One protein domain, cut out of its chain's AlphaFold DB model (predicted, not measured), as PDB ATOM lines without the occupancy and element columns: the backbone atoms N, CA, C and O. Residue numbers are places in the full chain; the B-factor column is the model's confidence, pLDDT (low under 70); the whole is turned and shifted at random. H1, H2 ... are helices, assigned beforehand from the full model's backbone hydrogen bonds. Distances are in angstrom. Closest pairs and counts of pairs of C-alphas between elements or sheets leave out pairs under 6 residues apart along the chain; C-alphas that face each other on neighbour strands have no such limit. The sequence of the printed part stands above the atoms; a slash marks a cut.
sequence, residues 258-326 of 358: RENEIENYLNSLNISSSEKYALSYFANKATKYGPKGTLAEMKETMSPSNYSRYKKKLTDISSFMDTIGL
ATOM      1  N   ARG A 258     267.548 241.528 304.075       69.06
ATOM      2  CA  ARG A 258     268.660 242.478 303.890       69.06
ATOM      3  C   ARG A 258     268.303 243.638 302.969       69.06
ATOM      4  O   ARG A 258     268.719 244.760 303.211       69.06
ATOM      5  N   GLU A 259     267.494 243.390 301.942       73.62
ATOM      6  CA  GLU A 259     267.029 244.439 301.031       73.62
ATOM      7  C   GLU A 259     266.215 245.514 301.773       73.62
ATOM      8  O   GLU A 259     266.425 246.702 301.549       73.62
ATOM      9  N   ASN A 260     265.356 245.119 302.722       73.94
ATOM     10  CA  ASN A 260     264.577 246.059 303.536       73.94
ATOM     11  C   ASN A 260     265.452 246.804 304.549       73.94
ATOM     12  O   ASN A 260     265.187 247.965 304.849       73.94
ATOM     13  N   GLU A 261     266.493 246.159 305.076       74.50
ATOM     14  CA  GLU A 261     267.473 246.793 305.965       74.50
ATOM     15  C   GLU A 261     268.295 247.846 305.219       74.50
ATOM     16  O   GLU A 261     268.432 248.971 305.702       74.50
ATOM     17  N   ILE A 262     268.757 247.511 304.010       75.06
ATOM     18  CA  ILE A 262     269.420 248.440 303.092       75.06
ATOM     19  C   ILE A 262     268.473 249.597 302.773       75.06
ATOM     20  O   ILE A 262     268.855 250.752 302.932       75.06
ATOM     21  N   GLU A 263     267.226 249.328 302.378       79.38
ATOM     22  CA  GLU A 263     266.245 250.382 302.105       79.38
ATOM     23  C   GLU A 263     265.973 251.259 303.329       79.38
ATOM     24  O   GLU A 263     265.890 252.480 303.204       79.38
ATOM     25  N   ASN A 264     265.864 250.674 304.522       78.31
ATOM     26  CA  ASN A 264     265.650 251.420 305.755       78.31
ATOM     27  C   ASN A 264     266.842 252.329 306.091       78.31
ATOM     28  O   ASN A 264     266.644 253.500 306.411       78.31
ATOM     29  N   TYR A 265     268.071 251.826 305.959       79.94
ATOM     30  CA  TYR A 265     269.282 252.632 306.113       79.94
ATOM     31  C   TYR A 265     269.344 253.751 305.072       79.94
ATOM     32  O   TYR A 265     269.528 254.914 305.407       79.94
ATOM     33  N   LEU A 266     269.088 253.445 303.802       82.31
ATOM     34  CA  LEU A 266     269.042 254.461 302.749       82.31
ATOM     35  C   LEU A 266     267.948 255.506 302.995       82.31
ATOM     36  O   LEU A 266     268.111 256.660 302.603       82.31
ATOM     37  N   ASN A 267     266.845 255.130 303.644       81.00
ATOM     38  CA  ASN A 267     265.785 256.053 304.029       81.00
ATOM     39  C   ASN A 267     266.155 256.960 305.202       81.00
ATOM     40  O   ASN A 267     265.637 258.074 305.245       81.00
ATOM     41  N   SER A 268     267.051 256.531 306.095       79.50
ATOM     42  CA  SER A 268     267.589 257.393 307.155       79.50
ATOM     43  C   SER A 268     268.650 258.371 306.640       79.50
ATOM     44  O   SER A 268     268.890 259.407 307.260       79.50
ATOM     45  N   LEU A 269     269.257 258.092 305.482       82.06
ATOM     46  CA  LEU A 269     270.169 259.017 304.820       82.06
ATOM     47  C   LEU A 269     269.407 260.181 304.161       82.06
ATOM     48  O   LEU A 269     268.445 259.989 303.413       82.06
ATOM     49  N   ASN A 270     269.904 261.407 304.355       86.12
ATOM     50  CA  ASN A 270     269.403 262.607 303.679       86.12
ATOM     51  C   ASN A 270     269.928 262.693 302.230       86.12
ATOM     52  O   ASN A 270     270.794 263.508 301.906       86.12
ATOM     53  N   ILE A 271     269.467 261.779 301.374       86.25
ATOM     54  CA  ILE A 271     269.898 261.624 299.975       86.25
ATOM     55  C   ILE A 271     268.698 261.587 299.021       86.25
ATOM     56  O   ILE A 271     267.580 261.253 299.419       86.25
ATOM     57  N   SER A 272     268.922 261.919 297.745       88.25
ATOM     58  CA  SER A 272     267.856 261.946 296.733       88.25
ATOM     59  C   SER A 272     267.322 260.546 296.416       88.25
ATOM     60  O   SER A 272     268.047 259.557 296.511       88.25
ATOM     61  N   SER A 273     266.073 260.446 295.949       84.44
ATOM     62  CA  SER A 273     265.476 259.162 295.542       84.44
ATOM     63  C   SER A 273     266.286 258.456 294.452       84.44
ATOM     64  O   SER A 273     266.482 257.247 294.519       84.44
ATOM     65  N   SER A 274     266.817 259.207 293.483       84.44
ATOM     66  CA  SER A 274     267.694 258.668 292.436       84.44
ATOM     67  C   SER A 274     268.958 258.024 293.009       84.44
ATOM     68  O   SER A 274     269.352 256.941 292.578       84.44
ATOM     69  N   GLU A 275     269.563 258.650 294.019       86.06
ATOM     70  CA  GLU A 275     270.743 258.123 294.695       86.06
ATOM     71  C   GLU A 275     270.402 256.904 295.562       86.06
ATOM     72  O   GLU A 275     271.161 255.934 295.563       86.06
ATOM     73  N   LYS A 276     269.237 256.898 296.230       86.50
ATOM     74  CA  LYS A 276     268.732 255.724 296.965       86.50
ATOM     75  C   LYS A 276     268.586 254.513 296.046       86.50
ATOM     76  O   LYS A 276     269.072 253.438 296.385       86.50
ATOM     77  N   TYR A 277     267.967 254.677 294.875       84.88
ATOM     78  CA  TYR A 277     267.785 253.570 293.931       84.88
ATOM     79  C   TYR A 277     269.111 253.039 293.392       84.88
ATOM     80  O   TYR A 277     269.297 251.824 293.333       84.88
ATOM     81  N   ALA A 278     270.053 253.925 293.060       85.56
ATOM     82  CA  ALA A 278     271.382 253.519 292.618       85.56
ATOM     83  C   ALA A 278     272.138 252.745 293.715       85.56
ATOM     84  O   ALA A 278     272.684 251.677 293.449       85.56
ATOM     85  N   LEU A 279     272.125 253.233 294.961       85.06
ATOM     86  CA  LEU A 279     272.772 252.545 296.083       85.06
ATOM     87  C   LEU A 279     272.110 251.203 296.408       85.06
ATOM     88  O   LEU A 279     272.826 250.225 296.601       85.06
ATOM     89  N   SER A 280     270.776 251.135 296.418       83.50
ATOM     90  CA  SER A 280     270.032 249.882 296.617       83.50
ATOM     91  C   SER A 280     270.380 248.857 295.532       83.50
ATOM     92  O   SER A 280     270.728 247.716 295.837       83.50
ATOM     93  N   TYR A 281     270.403 249.283 294.264       86.38
ATOM     94  CA  TYR A 281     270.803 248.437 293.140       86.38
ATOM     95  C   TYR A 281     272.209 247.859 293.328       86.38
ATOM     96  O   TYR A 281     272.385 246.641 293.263       86.38
ATOM     97  N   PHE A 282     273.206 248.707 293.600       82.00
ATOM     98  CA  PHE A 282     274.584 248.246 293.756       82.00
ATOM     99  C   PHE A 282     274.791 247.411 295.025       82.00
ATOM    100  O   PHE A 282     275.536 246.438 294.980       82.00
ATOM    101  N   ALA A 283     274.106 247.710 296.130       80.31
ATOM    102  CA  ALA A 283     274.186 246.909 297.353       80.31
ATOM    103  C   ALA A 283     273.610 245.495 297.146       80.31
ATOM    104  O   ALA A 283     274.238 244.495 297.514       80.31
ATOM    105  N   ASN A 284     272.468 245.387 296.462       78.88
ATOM    106  CA  ASN A 284     271.872 244.098 296.105       78.88
ATOM    107  C   ASN A 284     272.747 243.331 295.106       78.88
ATOM    108  O   ASN A 284     272.959 242.125 295.250       78.88
ATOM    109  N   LYS A 285     273.325 244.032 294.124       77.38
ATOM    110  CA  LYS A 285     274.249 243.439 293.152       77.38
ATOM    111  C   LYS A 285     275.521 242.916 293.822       77.38
ATOM    112  O   LYS A 285     275.921 241.786 293.546       77.38
ATOM    113  N   ALA A 286     276.086 243.672 294.762       71.69
ATOM    114  CA  ALA A 286     277.245 243.260 295.549       71.69
ATOM    115  C   ALA A 286     276.943 242.035 296.418       71.69
ATOM    116  O   ALA A 286     277.786 241.149 296.529       71.69
ATOM    117  N   THR A 287     275.731 241.946 296.967       66.62
ATOM    118  CA  THR A 287     275.282 240.792 297.760       66.62
ATOM    119  C   THR A 287     275.092 239.542 296.893       66.62
ATOM    120  O   THR A 287     275.434 238.443 297.316       66.62
ATOM    121  N   LYS A 288     274.570 239.696 295.668       70.81
ATOM    122  CA  LYS A 288     274.241 238.575 294.772       70.81
ATOM    123  C   LYS A 288     275.418 238.072 293.930       70.81
ATOM    124  O   LYS A 288     275.534 236.873 293.705       70.81
ATOM    125  N   TYR A 289     276.258 238.978 293.436       72.56
ATOM    126  CA  TYR A 289     277.338 238.686 292.479       72.56
ATOM    127  C   TYR A 289     278.738 238.978 293.036       72.56
ATOM    128  O   TYR A 289     279.741 238.764 292.357       72.56
ATOM    129  N   GLY A 290     278.817 239.468 294.272       64.31
ATOM    130  CA  GLY A 290     280.060 239.821 294.938       64.31
ATOM    131  C   GLY A 290     280.483 241.286 294.728       64.31
ATOM    132  O   GLY A 290     280.181 241.913 293.700       64.31
ATOM    133  N   PRO A 291     281.240 241.854 295.688       68.31
ATOM    134  CA  PRO A 291     281.643 243.260 295.670       68.31
ATOM    135  C   PRO A 291     282.630 243.577 294.541       68.31
ATOM    136  O   PRO A 291     282.555 244.647 293.945       68.31
ATOM    137  N   LYS A 292     283.527 242.644 294.192       65.81
ATOM    138  CA  LYS A 292     284.537 242.856 293.140       65.81
ATOM    139  C   LYS A 292     283.902 243.100 291.768       65.81
ATOM    140  O   LYS A 292     284.274 244.062 291.102       65.81
ATOM    141  N   GLY A 293     282.946 242.258 291.366       73.12
ATOM    142  CA  GLY A 293     282.253 242.392 290.078       73.12
ATOM    143  C   GLY A 293     281.412 243.666 290.011       73.12
ATOM    144  O   GLY A 293     281.490 244.412 289.042       73.12
ATOM    145  N   THR A 294     280.703 243.976 291.097       76.94
ATOM    146  CA  THR A 294     279.886 245.194 291.194       76.94
ATOM    147  C   THR A 294     280.737 246.463 291.095       76.94
ATOM    148  O   THR A 294     280.398 247.381 290.354       76.94
ATOM    149  N   LEU A 295     281.879 246.515 291.792       78.44
ATOM    150  CA  LEU A 295     282.786 247.664 291.735       78.44
ATOM    151  C   LEU A 295     283.459 247.832 290.365       78.44
ATOM    152  O   LEU A 295     283.757 248.966 289.991       78.44
ATOM    153  N   ALA A 296     283.722 246.742 289.636       80.31
ATOM    154  CA  ALA A 296     284.271 246.807 288.282       80.31
ATOM    155  C   ALA A 296     283.268 247.456 287.318       80.31
ATOM    156  O   ALA A 296     283.590 248.444 286.665       80.31
ATOM    157  N   GLU A 297     282.021 246.994 287.334       85.94
ATOM    158  CA  GLU A 297     280.956 247.555 286.504       85.94
ATOM    159  C   GLU A 297     280.639 249.015 286.849       85.94
ATOM    160  O   GLU A 297     280.470 249.845 285.957       85.94
ATOM    161  N   MET A 298     280.594 249.373 288.138       87.31
ATOM    162  CA  MET A 298     280.431 250.773 288.548       87.31
ATOM    163  C   MET A 298     281.528 251.665 287.961       87.31
ATOM    164  O   MET A 298     281.272 252.810 287.601       87.31
ATOM    165  N   LYS A 299     282.761 251.156 287.881       89.88
ATOM    166  CA  LYS A 299     283.898 251.894 287.327       89.88
ATOM    167  C   LYS A 299     283.786 252.070 285.808       89.88
ATOM    168  O   LYS A 299     284.261 253.076 285.296       89.88
ATOM    169  N   GLU A 300     283.166 251.120 285.112       90.75
ATOM    170  CA  GLU A 300     282.929 251.169 283.661       90.75
ATOM    171  C   GLU A 300     281.737 252.056 283.281       90.75
ATOM    172  O   GLU A 300     281.751 252.714 282.244       90.75
ATOM    173  N   THR A 301     280.703 252.092 284.123       89.69
ATOM    174  CA  THR A 301     279.414 252.735 283.811       89.69
ATOM    175  C   THR A 301     279.260 254.145 284.384       89.69
ATOM    176  O   THR A 301     278.319 254.854 284.022       89.69
ATOM    177  N   MET A 302     280.156 254.582 285.277       90.44
ATOM    178  CA  MET A 302     280.037 255.860 285.988       90.44
ATOM    179  C   MET A 302     281.268 256.751 285.811       90.44
ATOM    180  O   MET A 302     282.388 256.287 285.618       90.44
ATOM    181  N   SER A 303     281.075 258.066 285.965       92.75
ATOM    182  CA  SER A 303     282.195 259.008 286.036       92.75
ATOM    183  C   SER A 303     283.073 258.744 287.275       92.75
ATOM    184  O   SER A 303     282.554 258.296 288.304       92.75
ATOM    185  N   PRO A 304     284.377 259.087 287.252       88.94
ATOM    186  CA  PRO A 304     285.284 258.851 288.384       88.94
ATOM    187  C   PRO A 304     284.814 259.472 289.710       88.94
ATOM    188  O   PRO A 304     284.963 258.869 290.774       88.94
ATOM    189  N   SER A 305     284.202 260.662 289.645       85.81
ATOM    190  CA  SER A 305     283.635 261.352 290.811       85.81
ATOM    191  C   SER A 305     282.458 260.575 291.411       85.81
ATOM    192  O   SER A 305     282.434 260.310 292.616       85.81
ATOM    193  N   ASN A 306     281.523 260.129 290.564       85.81
ATOM    194  CA  ASN A 306     280.389 259.320 291.001       85.81
ATOM    195  C   ASN A 306     280.860 257.970 291.544       85.81
ATOM    196  O   ASN A 306     280.452 257.590 292.639       85.81
ATOM    197  N   TYR A 307     281.774 257.288 290.853       86.62
ATOM    198  CA  TYR A 307     282.353 256.029 291.319       86.62
ATOM    199  C   TYR A 307     282.904 256.149 292.747       86.62
ATOM    200  O   TYR A 307     282.545 255.353 293.612       86.62
ATOM    201  N   SER A 308     283.719 257.173 293.020       82.50
ATOM    202  CA  SER A 308     284.299 257.394 294.351       82.50
ATOM    203  C   SER A 308     283.224 257.633 295.420       82.50
ATOM    204  O   SER A 308     283.232 256.992 296.475       82.50
ATOM    205  N   ARG A 309     282.239 258.494 295.119       86.81
ATOM    206  CA  ARG A 309     281.109 258.799 296.011       86.81
ATOM    207  C   ARG A 309     280.284 257.553 296.346       86.81
ATOM    208  O   ARG A 309     280.048 257.285 297.523       86.81
ATOM    209  N   TYR A 310     279.845 256.801 295.337       83.88
ATOM    210  CA  TYR A 310     279.003 255.614 295.524       83.88
ATOM    211  C   TYR A 310     279.774 254.463 296.172       83.88
ATOM    212  O   TYR A 310     279.223 253.780 297.029       83.88
ATOM    213  N   LYS A 311     281.059 254.280 295.837       81.38
ATOM    214  CA  LYS A 311     281.921 253.284 296.487       81.38
ATOM    215  C   LYS A 311     282.023 253.528 297.990       81.38
ATOM    216  O   LYS A 311     281.835 252.586 298.749       81.38
ATOM    217  N   LYS A 312     282.284 254.772 298.413       83.81
ATOM    218  CA  LYS A 312     282.361 255.121 299.840       83.81
ATOM    219  C   LYS A 312     281.057 254.772 300.563       83.81
ATOM    220  O   LYS A 312     281.085 254.045 301.544       83.81
ATOM    221  N   LYS A 313     279.919 255.201 300.012       82.44
ATOM    222  CA  LYS A 313     278.599 254.910 300.589       82.44
ATOM    223  C   LYS A 313     278.268 253.415 300.614       82.44
ATOM    224  O   LYS A 313     277.642 252.958 301.557       82.44
ATOM    225  N   LEU A 314     278.694 252.642 299.613       77.12
ATOM    226  CA  LEU A 314     278.562 251.181 299.635       77.12
ATOM    227  C   LEU A 314     279.412 250.542 300.731       77.12
ATOM    228  O   LEU A 314     278.966 249.583 301.344       77.12
ATOM    229  N   THR A 315     280.609 251.067 300.997       77.94
ATOM    230  CA  THR A 315     281.417 250.631 302.142       77.94
ATOM    231  C   THR A 315     280.715 250.945 303.461       77.94
ATOM    232  O   THR A 315     280.633 250.058 304.304       77.94
ATOM    233  N   ASP A 316     280.131 252.138 303.601       78.56
ATOM    234  CA  ASP A 316     279.352 252.513 304.788       78.56
ATOM    235  C   ASP A 316     278.138 251.579 304.984       78.56
ATOM    236  O   ASP A 316     277.878 251.126 306.099       78.56
ATOM    237  N   ILE A 317     277.438 251.222 303.895       74.62
ATOM    238  CA  ILE A 317     276.351 250.227 303.907       74.62
ATOM    239  C   ILE A 317     276.882 248.860 304.347       74.62
ATOM    240  O   ILE A 317     276.279 248.245 305.216       74.62
ATOM    241  N   SER A 318     277.999 248.381 303.793       69.69
ATOM    242  CA  SER A 318     278.584 247.095 304.196       69.69
ATOM    243  C   SER A 318     278.935 247.070 305.684       69.69
ATOM    244  O   SER A 318     278.555 246.131 306.375       69.69
ATOM    245  N   SER A 319     279.572 248.126 306.198       72.81
ATOM    246  CA  SER A 319     279.889 248.244 307.625       72.81
ATOM    247  C   SER A 319     278.637 248.282 308.499       72.81
ATOM    248  O   SER A 319     278.622 247.677 309.565       72.81
ATOM    249  N   PHE A 320     277.565 248.941 308.050       73.38
ATOM    250  CA  PHE A 320     276.269 248.885 308.725       73.38
ATOM    251  C   PHE A 320     275.689 247.461 308.725       73.38
ATOM    252  O   PHE A 320     275.280 246.969 309.773       73.38
ATOM    253  N   MET A 321     275.711 246.758 307.591       67.88
ATOM    254  CA  MET A 321     275.201 245.385 307.488       67.88
ATOM    255  C   MET A 321     275.956 244.400 308.394       67.88
ATOM    256  O   MET A 321     275.332 243.498 308.953       67.88
ATOM    257  N   ASP A 322     277.261 244.600 308.595       65.06
ATOM    258  CA  ASP A 322     278.075 243.782 309.506       65.06
ATOM    259  C   ASP A 322     277.630 243.918 310.976       65.06
ATOM    260  O   ASP A 322     277.787 242.982 311.759       65.06
ATOM    261  N   THR A 323     277.003 245.040 311.350       66.81
ATOM    262  CA  THR A 323     276.465 245.251 312.709       66.81
ATOM    263  C   THR A 323     275.088 244.616 312.935       66.81
ATOM    264  O   THR A 323     274.742 244.275 314.064       66.81
ATOM    265  N   ILE A 324     274.297 244.401 311.877       61.22
ATOM    266  CA  ILE A 324     272.907 243.922 311.989       61.22
ATOM    267  C   ILE A 324     272.831 242.413 312.270       61.22
ATOM    268  O   ILE A 324     271.880 241.939 312.894       61.22
ATOM    269  N   GLY A 325     273.852 241.654 311.860       54.31
ATOM    270  CA  GLY A 325     273.863 240.190 311.922       54.31
ATOM    271  C   GLY A 325     273.876 239.568 313.324       54.31
ATOM    272  O   GLY A 325     273.695 238.356 313.429       54.31
ATOM    273  N   LEU A 326     274.087 240.361 314.383       52.25
ATOM    274  CA  LEU A 326     274.307 239.858 315.746       52.25
ATOM    275  C   LEU A 326     273.209 240.234 316.758       52.25
ATOM    276  O   LEU A 326     273.098 239.558 317.778       52.25
TER     277      LEU A 326
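What this domain is: This is residues 258 to 326 of the 358 residues of an uncharacterized protein of Candidatus Moranbacteria bacterium (UniProt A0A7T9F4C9). H1, H2 and H3 follow each other along one side of the long helix H4, which crosses H1 and H2 and folds back along H3. Printed are 69 residues with four named helices, H1 to H4, all helix. It is compact, radius of gyration of the C-alphas 11.5 A, spanning 34 by 25 by 15 A.

How they stand to each other: Start at H1, residues 258 to 268; it makes a helical hairpin with H2, residues 273 to 289, at a shallow tilt of 27 degrees, the closest C-alphas, Leu 266 and Lys 276, 5.9 A apart. H4, residues 304 to 324, touches H2 at a steep tilt of 66 degrees with residues 310 to 317 alone, closest at the C-alphas of Ala 283 and Leu 314, 6.5 A. H1 and H3, residues 291 to 301, are apart. O i to N i+4 pairs are within hydrogen-bond range throughout H1, H2 and H3, and 16 of 17 in H4.

Where its parts are: Find C-alpha 258 at (268.660, 242.478, 303.890), where H1 begins. H2 measures 23.9 A; H4 runs 30.5 A to C-alpha 324 at (272.907, 243.922, 311.989).

The domain as a whole: The printed part has no cut; its three links are tight. Look for pLDDT under 70 at residues 321 to 326, among others.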